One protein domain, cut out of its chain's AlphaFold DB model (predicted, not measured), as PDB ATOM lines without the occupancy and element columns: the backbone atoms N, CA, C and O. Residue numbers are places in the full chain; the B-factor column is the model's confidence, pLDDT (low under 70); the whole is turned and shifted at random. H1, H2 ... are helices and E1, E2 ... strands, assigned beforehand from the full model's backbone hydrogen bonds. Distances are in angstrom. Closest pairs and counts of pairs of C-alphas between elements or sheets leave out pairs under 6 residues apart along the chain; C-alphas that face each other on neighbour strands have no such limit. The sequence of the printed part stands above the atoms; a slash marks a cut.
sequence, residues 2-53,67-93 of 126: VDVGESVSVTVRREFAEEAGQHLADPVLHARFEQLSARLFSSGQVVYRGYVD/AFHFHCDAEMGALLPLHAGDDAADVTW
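Overview. This is residues 2 to 53 and 67 to 93 of the 126 residues of the protein "ADP-ribose mitochondrial-like protein" of Chrysochromulina tobinii (UniProt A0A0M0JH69). Helices H1 and H2 run opposite ways, loosely side by side; a ribbon of antiparallel strands E1 - E2 lies by H2's last residue, and short H3 lies near H2. The printed part has 79 residues, with three named helices and two named strands, ordered H1, H2, E1, E2, H3: a mixed class. It is compact, radius of gyration of the C-alphas 13.3 A, spanning 38 by 27 by 23 A.

Arrangement. Start at H1, residues 8 to 21; H2, residues 27 to 40, is close but not clearly touching, closest C-alphas Gly 21 and Phe 33, 6.8 A, at an only just steep tilt of 35.1 degrees. Between E1, residues 44 to 52, and E2, residues 67 to 70, find N 45 and O 69 within hydrogen-bond range, 2.9 A. H3, residues 74 to 79, is close but not clearly touching H2, closest C-alphas Leu 36 and Met 76, 7.1 A. Every O i to N i+4 pair is within range in H2 and H3, 9 of 10 in H1.

Along the chain. Find C-alpha 8 at (-21.248, 44.974, 8.516); H1 runs 18.8 A, H2 19.7 A, E1 20.8 A. H3 ends at C-alpha 79, (-28.834, 48.100, 33.344).

Size, cuts and confidence. Residues 54 to 66 are cut out; C-alphas 53 and 67 are 14.3 A apart. No printed residue is under pLDDT 70.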
ATOM      1  N   VAL A   2     -27.473  46.536   5.465       96.25
ATOM      2  CA  VAL A   2     -26.135  47.137   5.245       96.25
ATOM      3  C   VAL A   2     -26.251  48.241   4.200       96.25
ATOM      4  O   VAL A   2     -26.628  47.962   3.060       96.25
ATOM      5  N   ASP A   3     -25.910  49.469   4.581       96.50
ATOM      6  CA  ASP A   3     -25.985  50.615   3.678       96.50
ATOM      7  C   ASP A   3     -24.841  50.631   2.654       96.50
ATOM      8  O   ASP A   3     -23.781  50.019   2.824       96.50
ATOM      9  N   VAL A   4     -25.038  51.356   1.549       95.94
ATOM     10  CA  VAL A   4     -24.032  51.462   0.484       95.94
ATOM     11  C   VAL A   4     -22.745  52.083   1.034       95.94
ATOM     12  O   VAL A   4     -22.726  53.231   1.467       95.94
ATOM     13  N   GLY A   5     -21.645  51.328   0.971       96.25
ATOM     14  CA  GLY A   5     -20.341  51.749   1.496       96.25
ATOM     15  C   GLY A   5     -20.166  51.539   3.004       96.25
ATOM     16  O   GLY A   5     -19.092  51.827   3.533       96.25
ATOM     17  N   GLU A   6     -21.176  51.005   3.693       96.44
ATOM     18  CA  GLU A   6     -21.122  50.657   5.109       96.44
ATOM     19  C   GLU A   6     -20.474  49.276   5.312       96.44
ATOM     20  O   GLU A   6     -20.636  48.349   4.517       96.44
ATOM     21  N   SER A   7     -19.719  49.114   6.402       95.88
ATOM     22  CA  SER A   7     -19.242  47.787   6.810       95.88
ATOM     23  C   SER A   7     -20.272  47.102   7.704       95.88
ATOM     24  O   SER A   7     -20.875  47.757   8.550       95.88
ATOM     25  N   VAL A   8     -20.350  45.770   7.652       95.62
ATOM     26  CA  VAL A   8     -21.248  44.974   8.516       95.62
ATOM     27  C   VAL A   8     -21.108  45.275  10.016       95.62
ATOM     28  O   VAL A   8     -22.066  45.152  10.770       95.62
ATOM     29  N   SER A   9     -19.916  45.689  10.461       92.88
ATOM     30  CA  SER A   9     -19.664  46.043  11.863       92.88
ATOM     31  C   SER A   9     -20.251  47.400  12.259       92.88
ATOM     32  O   SER A   9     -20.513  47.640  13.433       92.88
ATOM     33  N   VAL A  10     -20.408  48.314  11.302       95.50
ATOM     34  CA  VAL A  10     -21.085  49.598  11.516       95.50
ATOM     35  C   VAL A  10     -22.590  49.361  11.487       95.50
ATOM     36  O   VAL A  10     -23.251  49.725  12.453       95.50
ATOM     37  N   THR A  11     -23.080  48.611  10.494       97.25
ATOM     38  CA  THR A  11     -24.494  48.238  10.370       97.25
ATOM     39  C   THR A  11     -25.045  47.623  11.652       97.25
ATOM     40  O   THR A  11     -26.037  48.099  12.179       97.25
ATOM     41  N   VAL A  12     -24.385  46.602  12.215       96.56
ATOM     42  CA  VAL A  12     -24.909  45.912  13.409       96.56
ATOM     43  C   VAL A  12     -25.034  46.828  14.631       96.56
ATOM     44  O   VAL A  12     -25.928  46.640  15.448       96.56
ATOM     45  N   ARG A  13     -24.153  47.829  14.753       95.50
ATOM     46  CA  ARG A  13     -24.207  48.817  15.837       95.50
ATOM     47  C   ARG A  13     -25.314  49.833  15.606       95.50
ATOM     48  O   ARG A  13     -26.046  50.129  16.543       95.50
ATOM     49  N   ARG A  14     -25.417  50.341  14.375       95.75
ATOM     50  CA  ARG A  14     -26.445  51.301  13.980       95.75
ATOM     51  C   ARG A  14     -27.837  50.694  14.134       95.75
ATOM     52  O   ARG A  14     -28.620  51.234  14.892       95.75
ATOM     53  N   GLU A  15     -28.097  49.535  13.536       96.06
ATOM     54  CA  GLU A  15     -29.416  48.885  13.578       96.06
ATOM     55  C   GLU A  15     -29.823  48.503  15.011       96.06
ATOM     56  O   GLU A  15     -30.978  48.656  15.385       96.06
ATOM     57  N   PHE A  16     -28.886  48.056  15.857       95.88
ATOM     58  CA  PHE A  16     -29.198  47.822  17.272       95.88
ATOM     59  C   PHE A  16     -29.547  49.119  18.008       95.88
ATOM     60  O   PHE A  16     -30.471  49.139  18.815       95.88
ATOM     61  N   ALA A  17     -28.808  50.201  17.752       94.06
ATOM     62  CA  ALA A  17     -29.099  51.491  18.359       94.06
ATOM     63  C   ALA A  17     -30.441  52.054  17.877       94.06
ATOM     64  O   ALA A  17     -31.209  52.527  18.705       94.06
ATOM     65  N   GLU A  18     -30.732  51.959  16.580       93.00
ATOM     66  CA  GLU A  18     -31.958  52.464  15.960       93.00
ATOM     67  C   GLU A  18     -33.194  51.693  16.449       93.00
ATOM     68  O   GLU A  18     -34.145  52.292  16.944       93.00
ATOM     69  N   GLU A  19     -33.147  50.360  16.439       93.62
ATOM     70  CA  GLU A  19     -34.335  49.540  16.708       93.62
ATOM     71  C   GLU A  19     -34.544  49.182  18.183       93.62
ATOM     72  O   GLU A  19     -35.669  48.884  18.591       93.62
ATOM     73  N   ALA A  20     -33.479  49.182  18.994       94.06
ATOM     74  CA  ALA A  20     -33.540  48.742  20.392       94.06
ATOM     75  C   ALA A  20     -33.168  49.819  21.425       94.06
ATOM     76  O   ALA A  20     -33.296  49.562  22.628       94.06
ATOM     77  N   GLY A  21     -32.719  51.006  21.000       89.31
ATOM     78  CA  GLY A  21     -32.344  52.089  21.920       89.31
ATOM     79  C   GLY A  21     -32.659  53.515  21.470       89.31
ATOM     80  O   GLY A  21     -32.402  54.453  22.236       89.31
ATOM     81  N   GLN A  22     -33.192  53.721  20.263       78.81
ATOM     82  CA  GLN A  22     -33.479  55.059  19.758       78.81
ATOM     83  C   GLN A  22     -34.653  55.671  20.520       78.81
ATOM     84  O   GLN A  22     -35.478  54.978  21.109       78.81
ATOM     85  N   HIS A  23     -34.709  57.003  20.530       76.94
ATOM     86  CA  HIS A  23     -35.809  57.781  21.116       76.94
ATOM     87  C   HIS A  23     -35.984  57.651  22.632       76.94
ATOM     88  O   HIS A  23     -37.017  58.049  23.171       76.94
ATOM     89  N   LEU A  24     -34.945  57.212  23.351       79.56
ATOM     90  CA  LEU A  24     -34.852  57.420  24.797       79.56
ATOM     91  C   LEU A  24     -34.904  58.928  25.103       79.56
ATOM     92  O   LEU A  24     -33.896  59.630  25.047       79.56
ATOM     93  N   ALA A  25     -36.101  59.423  25.426       81.94
ATOM     94  CA  ALA A  25     -36.358  60.844  25.663       81.94
ATOM     95  C   ALA A  25     -35.592  61.398  26.876       81.94
ATOM     96  O   ALA A  25     -35.338  62.599  26.949       81.94
ATOM     97  N   ASP A  26     -35.233  60.529  27.826       92.00
ATOM     98  CA  ASP A  26     -34.391  60.873  28.969       92.00
ATOM     99  C   ASP A  26     -32.903  60.883  28.554       92.00
ATOM    100  O   ASP A  26     -32.341  59.819  28.261       92.00
ATOM    101  N   PRO A  27     -32.221  62.047  28.593       92.75
ATOM    102  CA  PRO A  27     -30.808  62.153  28.236       92.75
ATOM    103  C   PRO A  27     -29.883  61.266  29.081       92.75
ATOM    104  O   PRO A  27     -28.832  60.843  28.600       92.75
ATOM    105  N   VAL A  28     -30.249  60.977  30.334       94.38
ATOM    106  CA  VAL A  28     -29.471  60.106  31.225       94.38
ATOM    107  C   VAL A  28     -29.564  58.657  30.760       94.38
ATOM    108  O   VAL A  28     -28.545  57.966  30.707       94.38
ATOM    109  N   LEU A  29     -30.765  58.197  30.399       94.00
ATOM    110  CA  LEU A  29     -30.956  56.848  29.865       94.00
ATOM    111  C   LEU A  29     -30.287  56.700  28.500       94.00
ATOM    112  O   LEU A  29     -29.619  55.695  28.274       94.00
ATOM    113  N   HIS A  30     -30.381  57.714  27.640       93.12
ATOM    114  CA  HIS A  30     -29.702  57.714  26.348       93.12
ATOM    115  C   HIS A  30     -28.173  57.626  26.502       93.12
ATOM    116  O   HIS A  30     -27.540  56.746  25.926       93.12
ATOM    117  N   ALA A  31     -27.564  58.451  27.363       94.25
ATOM    118  CA  ALA A  31     -26.123  58.373  27.627       94.25
ATOM    119  C   ALA A  31     -25.704  57.013  28.218       94.25
ATOM    120  O   ALA A  31     -24.628  56.494  27.909       94.25
ATOM    121  N   ARG A  32     -26.559  56.417  29.059       95.62
ATOM    122  CA  ARG A  32     -26.330  55.084  29.622       95.62
ATOM    123  C   ARG A  32     -26.396  53.992  28.554       95.62
ATOM    124  O   ARG A  32     -25.554  53.094  28.586       95.62
ATOM    125  N   PHE A  33     -27.356  54.074  27.633       96.06
ATOM    126  CA  PHE A  33     -27.454  53.179  26.485       96.06
ATOM    127  C   PHE A  33     -26.163  53.212  25.673       96.06
ATOM    128  O   PHE A  33     -25.516  52.181  25.532       96.06
ATOM    129  N   GLU A  34     -25.728  54.398  25.242       94.75
ATOM    130  CA  GLU A  34     -24.505  54.574  24.451       94.75
ATOM    131  C   GLU A  34     -23.276  53.961  25.140       94.75
ATOM    132  O   GLU A  34     -22.511  53.205  24.536       94.75
ATOM    133  N   GLN A  35     -23.107  54.218  26.442       95.81
ATOM    134  CA  GLN A  35     -21.986  53.679  27.210       95.81
ATOM    135  C   GLN A  35     -22.010  52.143  27.297       95.81
ATOM    136  O   GLN A  35     -20.965  51.497  27.164       95.81
ATOM    137  N   LEU A  36     -23.172  51.549  27.582       96.75
ATOM    138  CA  LEU A  36     -23.303  50.099  27.739       96.75
ATOM    139  C   LEU A  36     -23.243  49.383  26.388       96.75
ATOM    140  O   LEU A  36     -22.552  48.373  26.284       96.75
ATOM    141  N   SER A  37     -23.848  49.947  25.345       95.94
ATOM    142  CA  SER A  37     -23.749  49.465  23.967       95.94
ATOM    143  C   SER A  37     -22.298  49.474  23.483       95.94
ATOM    144  O   SER A  37     -21.812  48.463  22.977       95.94
ATOM    145  N   ALA A  38     -21.537  50.547  23.722       95.25
ATOM    146  CA  ALA A  38     -20.116  50.589  23.369       95.25
ATOM    147  C   ALA A  38     -19.300  49.469  24.043       95.25
ATOM    148  O   ALA A  38     -18.400  48.895  23.422       95.25
ATOM    149  N   ARG A  39     -19.628  49.126  25.297       95.88
ATOM    150  CA  ARG A  39     -19.031  47.982  26.004       95.88
ATOM    151  C   ARG A  39     -19.493  46.646  25.421       95.88
ATOM    152  O   ARG A  39     -18.657  45.776  25.214       95.88
ATOM    153  N   LEU A  40     -20.783  46.482  25.135       96.50
ATOM    154  CA  LEU A  40     -21.343  45.264  24.542       96.50
ATOM    155  C   LEU A  40     -20.661  44.933  23.205       96.50
ATOM    156  O   LEU A  40     -20.243  43.802  22.964       96.50
ATOM    157  N   PHE A  41     -20.463  45.946  22.362       96.25
ATOM    158  CA  PHE A  41     -19.854  45.793  21.043       96.25
ATOM    159  C   PHE A  41     -18.321  45.666  21.052       96.25
ATOM    160  O   PHE A  41     -17.719  45.574  19.979       96.25
ATOM    161  N   SER A  42     -17.663  45.635  22.220       94.12
ATOM    162  CA  SER A  42     -16.204  45.474  22.294       94.12
ATOM    163  C   SER A  42     -15.738  44.040  22.018       94.12
ATOM    164  O   SER A  42     -14.565  43.828  21.721       94.12
ATOM    165  N   SER A  43     -16.628  43.048  22.134       89.88
ATOM    166  CA  SER A  43     -16.328  41.644  21.845       89.88
ATOM    167  C   SER A  43     -17.534  40.959  21.208       89.88
ATOM    168  O   SER A  43     -18.533  40.685  21.866       89.88
ATOM    169  N   GLY A  44     -17.430  40.690  19.908       93.56
ATOM    170  CA  GLY A  44     -18.459  40.000  19.139       93.56
ATOM    171  C   GLY A  44     -17.893  38.813  18.380       93.56
ATOM    172  O   GLY A  44     -16.726  38.811  17.982       93.56
ATOM    173  N   GLN A  45     -18.734  37.812  18.151       95.56
ATOM    174  CA  GLN A  45     -18.406  36.645  17.338       95.56
ATOM    175  C   GLN A  45     -19.400  36.508  16.192       95.56
ATOM    176  O   GLN A  45     -20.599  36.685  16.381       95.56
ATOM    177  N   VAL A  46     -18.906  36.181  14.999       97.25
ATOM    178  CA  VAL A  46     -19.778  35.826  13.876       97.25
ATOM    179  C   VAL A  46     -20.351  34.438  14.143       97.25
ATOM    180  O   VAL A  46     -19.597  33.479  14.284       97.25
ATOM    181  N   VAL A  47     -21.675  34.343  14.195       97.50
ATOM    182  CA  VAL A  47     -22.414  33.079  14.346       97.50
ATOM    183  C   VAL A  47     -22.695  32.480  12.976       97.50
ATOM    184  O   VAL A  47     -22.540  31.277  12.763       97.50
ATOM    185  N   TYR A  48     -23.075  33.344  12.037       98.12
ATOM    186  CA  TYR A  48     -23.454  32.972  10.688       98.12
ATOM    187  C   TYR A  48     -23.038  34.061   9.698       98.12
ATOM    188  O   TYR A  48     -23.120  35.251  10.003       98.12
ATOM    189  N   ARG A  49     -22.613  33.656   8.500       98.06
ATOM    190  CA  ARG A  49     -22.407  34.551   7.360       98.06
ATOM    191  C   ARG A  49     -22.745  33.818   6.071       98.06
ATOM    192  O   ARG A  49     -22.096  32.819   5.764       98.06
ATOM    193  N   GLY A  50     -23.695  34.349   5.313       98.00
ATOM    194  CA  GLY A  50     -24.041  33.822   3.998       98.00
ATOM    195  C   GLY A  50     -25.512  33.994   3.637       98.00
ATOM    196  O   GLY A  50     -26.197  34.874   4.159       98.00
ATOM    197  N   TYR A  51     -25.954  33.134   2.724       98.19
ATOM    198  CA  TYR A  51     -27.281  33.100   2.114       98.19
ATOM    199  C   TYR A  51     -28.428  32.847   3.101       98.19
ATOM    200  O   TYR A  51     -28.416  31.880   3.860       98.19
ATOM    201  N   VAL A  52     -29.487  33.645   3.007       97.94
ATOM    202  CA  VAL A  52     -30.736  33.425   3.745       97.94
ATOM    203  C   VAL A  52     -31.823  33.012   2.767       97.94
ATOM    204  O   VAL A  52     -32.058  33.701   1.777       97.94
ATOM    205  N   ASP A  53     -32.496  31.900   3.061       96.62
ATOM    206  CA  ASP A  53     -33.716  31.510   2.358       96.62
ATOM    207  C   ASP A  53     -34.842  32.472   2.755       96.62
ATOM    208  O   ASP A  53     -35.369  32.420   3.867       96.62
ATOM    209  N   ALA A  67     -24.864  37.307  10.964       97.81
ATOM    210  CA  ALA A  67     -25.355  37.310  12.336       97.81
ATOM    211  C   ALA A  67     -24.170  37.332  13.306       97.81
ATOM    212  O   ALA A  67     -23.272  36.484  13.234       97.81
ATOM    213  N   PHE A  68     -24.177  38.294  14.223       97.75
ATOM    214  CA  PHE A  68     -23.189  38.411  15.287       97.75
ATOM    215  C   PHE A  68     -23.823  38.085  16.636       97.75
ATOM    216  O   PHE A  68     -24.966  38.449  16.896       97.75
ATOM    217  N   HIS A  69     -23.049  37.459  17.514       97.50
ATOM    218  CA  HIS A  69     -23.358  37.355  18.929       97.50
ATOM    219  C   HIS A  69     -22.439  38.286  19.715       97.50
ATOM    220  O   HIS A  69     -21.213  38.149  19.663       97.50
ATOM    221  N   PHE A  70     -23.053  39.198  20.461       97.19
ATOM    222  CA  PHE A  70     -22.408  40.011  21.483       97.19
ATOM    223  C   PHE A  70     -22.960  39.558  22.828       97.19
ATOM    224  O   PHE A  70     -24.165  39.632  23.064       97.19
ATOM    225  N   HIS A  71     -22.094  39.027  23.685       95.50
ATOM    226  CA  HIS A  71     -22.548  38.480  24.954       95.50
ATOM    227  C   HIS A  71     -22.821  39.613  25.948       95.50
ATOM    228  O   HIS A  71     -21.888  40.261  26.418       95.50
ATOM    229  N   CYS A  72     -24.094  39.827  26.271       94.69
ATOM    230  CA  CYS A  72     -24.522  40.714  27.345       94.69
ATOM    231  C   CYS A  72     -24.682  39.886  28.624       94.69
ATOM    232  O   CYS A  72     -25.518  38.980  28.675       94.69
ATOM    233  N   ASP A  73     -23.860  40.148  29.637       93.00
ATOM    234  CA  ASP A  73     -24.021  39.494  30.934       93.00
ATOM    235  C   ASP A  73     -25.268  40.009  31.677       93.00
ATOM    236  O   ASP A  73     -25.873  41.020  31.314       93.00
ATOM    237  N   ALA A  74     -25.678  39.292  32.726       93.12
ATOM    238  CA  ALA A  74     -26.905  39.606  33.457       93.12
ATOM    239  C   ALA A  74     -26.870  40.987  34.138       93.12
ATOM    240  O   ALA A  74     -27.908  41.636  34.256       93.12
ATOM    241  N   GLU A  75     -25.693  41.449  34.576       95.00
ATOM    242  CA  GLU A  75     -25.547  42.762  35.209       95.00
ATOM    243  C   GLU A  75     -25.721  43.874  34.170       95.00
ATOM    244  O   GLU A  75     -26.497  44.802  34.379       95.00
ATOM    245  N   MET A  76     -25.052  43.760  33.021       95.06
ATOM    246  CA  MET A  76     -25.195  44.694  31.911       95.06
ATOM    247  C   MET A  76     -26.627  44.701  31.375       95.06
ATOM    248  O   MET A  76     -27.193  45.779  31.203       95.06
ATOM    249  N   GLY A  77     -27.231  43.528  31.168       94.81
ATOM    250  CA  GLY A  77     -28.591  43.393  30.643       94.81
ATOM    251  C   GLY A  77     -29.649  44.033  31.541       94.81
ATOM    252  O   GLY A  77     -30.556  44.690  31.039       94.81
ATOM    253  N   ALA A  78     -29.488  43.936  32.865       95.56
ATOM    254  CA  ALA A  78     -30.371  44.595  33.829       95.56
ATOM    255  C   ALA A  78     -30.247  46.130  33.831       95.56
ATOM    256  O   ALA A  78     -31.140  46.825  34.316       95.56
ATOM    257  N   LEU A  79     -29.129  46.667  33.335       96.00
ATOM    258  CA  LEU A  79     -28.834  48.100  33.344       96.00
ATOM    259  C   LEU A  79     -28.978  48.760  31.971       96.00
ATOM    260  O   LEU A  79     -29.018  49.990  31.927       96.00
ATOM    261  N   LEU A  80     -29.010  47.979  30.888       96.38
ATOM    262  CA  LEU A  80     -29.136  48.458  29.516       96.38
ATOM    263  C   LEU A  80     -30.583  48.912  29.270       96.38
ATOM    264  O   LEU A  80     -31.475  48.065  29.220       96.38
ATOM    265  N   PRO A  81     -30.842  50.227  29.145       95.62
ATOM    266  CA  PRO A  81     -32.189  50.701  28.869       95.62
ATOM    267  C   PRO A  81     -32.545  50.369  27.419       95.62
ATOM    268  O   PRO A  81     -31.771  50.675  26.519       95.62
ATOM    269  N   LEU A  82     -33.703  49.754  27.202       95.38
ATOM    270  CA  LEU A  82     -34.207  49.440  25.869       95.38
ATOM    271  C   LEU A  82     -35.398  50.338  25.545       95.38
ATOM    272  O   LEU A  82     -36.201  50.656  26.427       95.38
ATOM    273  N   HIS A  83     -35.501  50.739  24.287       94.81
ATOM    274  CA  HIS A  83     -36.646  51.460  23.750       94.81
ATOM    275  C   HIS A  83     -36.812  51.084  22.281       94.81
ATOM    276  O   HIS A  83     -35.832  51.074  21.540       94.81
ATOM    277  N   ALA A  84     -38.031  50.732  21.881       93.69
ATOM    278  CA  ALA A  84     -38.293  50.319  20.512       93.69
ATOM    279  C   ALA A  84     -38.095  51.509  19.558       93.69
ATOM    280  O   ALA A  84     -38.524  52.629  19.860       93.69
ATOM    281  N   GLY A  85     -37.410  51.268  18.443       89.81
ATOM    282  CA  GLY A  85     -37.273  52.225  17.347       89.81
ATOM    283  C   GLY A  85     -38.589  52.475  16.613       89.81
ATOM    284  O   GLY A  85     -39.617  51.878  16.924       89.81
ATOM    285  N   ASP A  86     -38.561  53.350  15.608       85.81
ATOM    286  CA  ASP A  86     -39.767  53.690  14.837       85.81
ATOM    287  C   ASP A  86     -40.314  52.496  14.026       85.81
ATOM    288  O   ASP A  86     -41.525  52.408  13.804       85.81
ATOM    289  N   ASP A  87     -39.441  51.565  13.627       87.75
ATOM    290  CA  ASP A  87     -39.785  50.368  12.850       87.75
ATOM    291  C   ASP A  87     -40.004  49.117  13.733       87.75
ATOM    292  O   ASP A  87     -40.341  48.036  13.230       87.75
ATOM    293  N   ALA A  88     -39.908  49.261  15.061       90.81
ATOM    294  CA  ALA A  88     -40.149  48.205  16.038       90.81
ATOM    295  C   ALA A  88     -41.377  48.516  16.910       90.81
ATOM    296  O   ALA A  88     -41.488  49.565  17.536       90.81
ATOM    297  N   ALA A  89     -42.315  47.569  17.005       91.94
ATOM    298  CA  ALA A  89     -43.506  47.750  17.842       91.94
ATOM    299  C   ALA A  89     -43.208  47.647  19.350       91.94
ATOM    300  O   ALA A  89     -43.898  48.268  20.157       91.94
ATOM    301  N   ASP A  90     -42.229  46.823  19.727       94.06
ATOM    302  CA  ASP A  90     -41.810  46.588  21.109       94.06
ATOM    303  C   ASP A  90     -40.377  46.028  21.135       94.06
ATOM    304  O   ASP A  90     -39.885  45.512  20.127       94.06
ATOM    305  N   VAL A  91     -39.719  46.096  22.293       95.31
ATOM    306  CA  VAL A  91     -38.380  45.543  22.520       95.31
ATOM    307  C   VAL A  91     -38.280  44.930  23.916       95.31
ATOM    308  O   VAL A  91     -38.663  45.526  24.918       95.31
ATOM    309  N   THR A  92     -37.730  43.719  24.006       95.50
ATOM    310  CA  THR A  92     -37.549  43.032  25.288       95.50
ATOM    311  C   THR A  92     -36.356  42.089  25.252       95.50
ATOM    312  O   THR A  92     -35.984  41.564  24.203       95.50
ATOM    313  N   TRP A  93     -35.810  41.800  26.431       95.94
ATOM    314  CA  TRP A  93     -35.063  40.566  26.641       95.94
ATOM    315  C   TRP A  93     -36.033  39.383  26.565       95.94
ATOM    316  O   TRP A  93     -37.116  39.427  27.154       95.94
TER     317      TRP A  93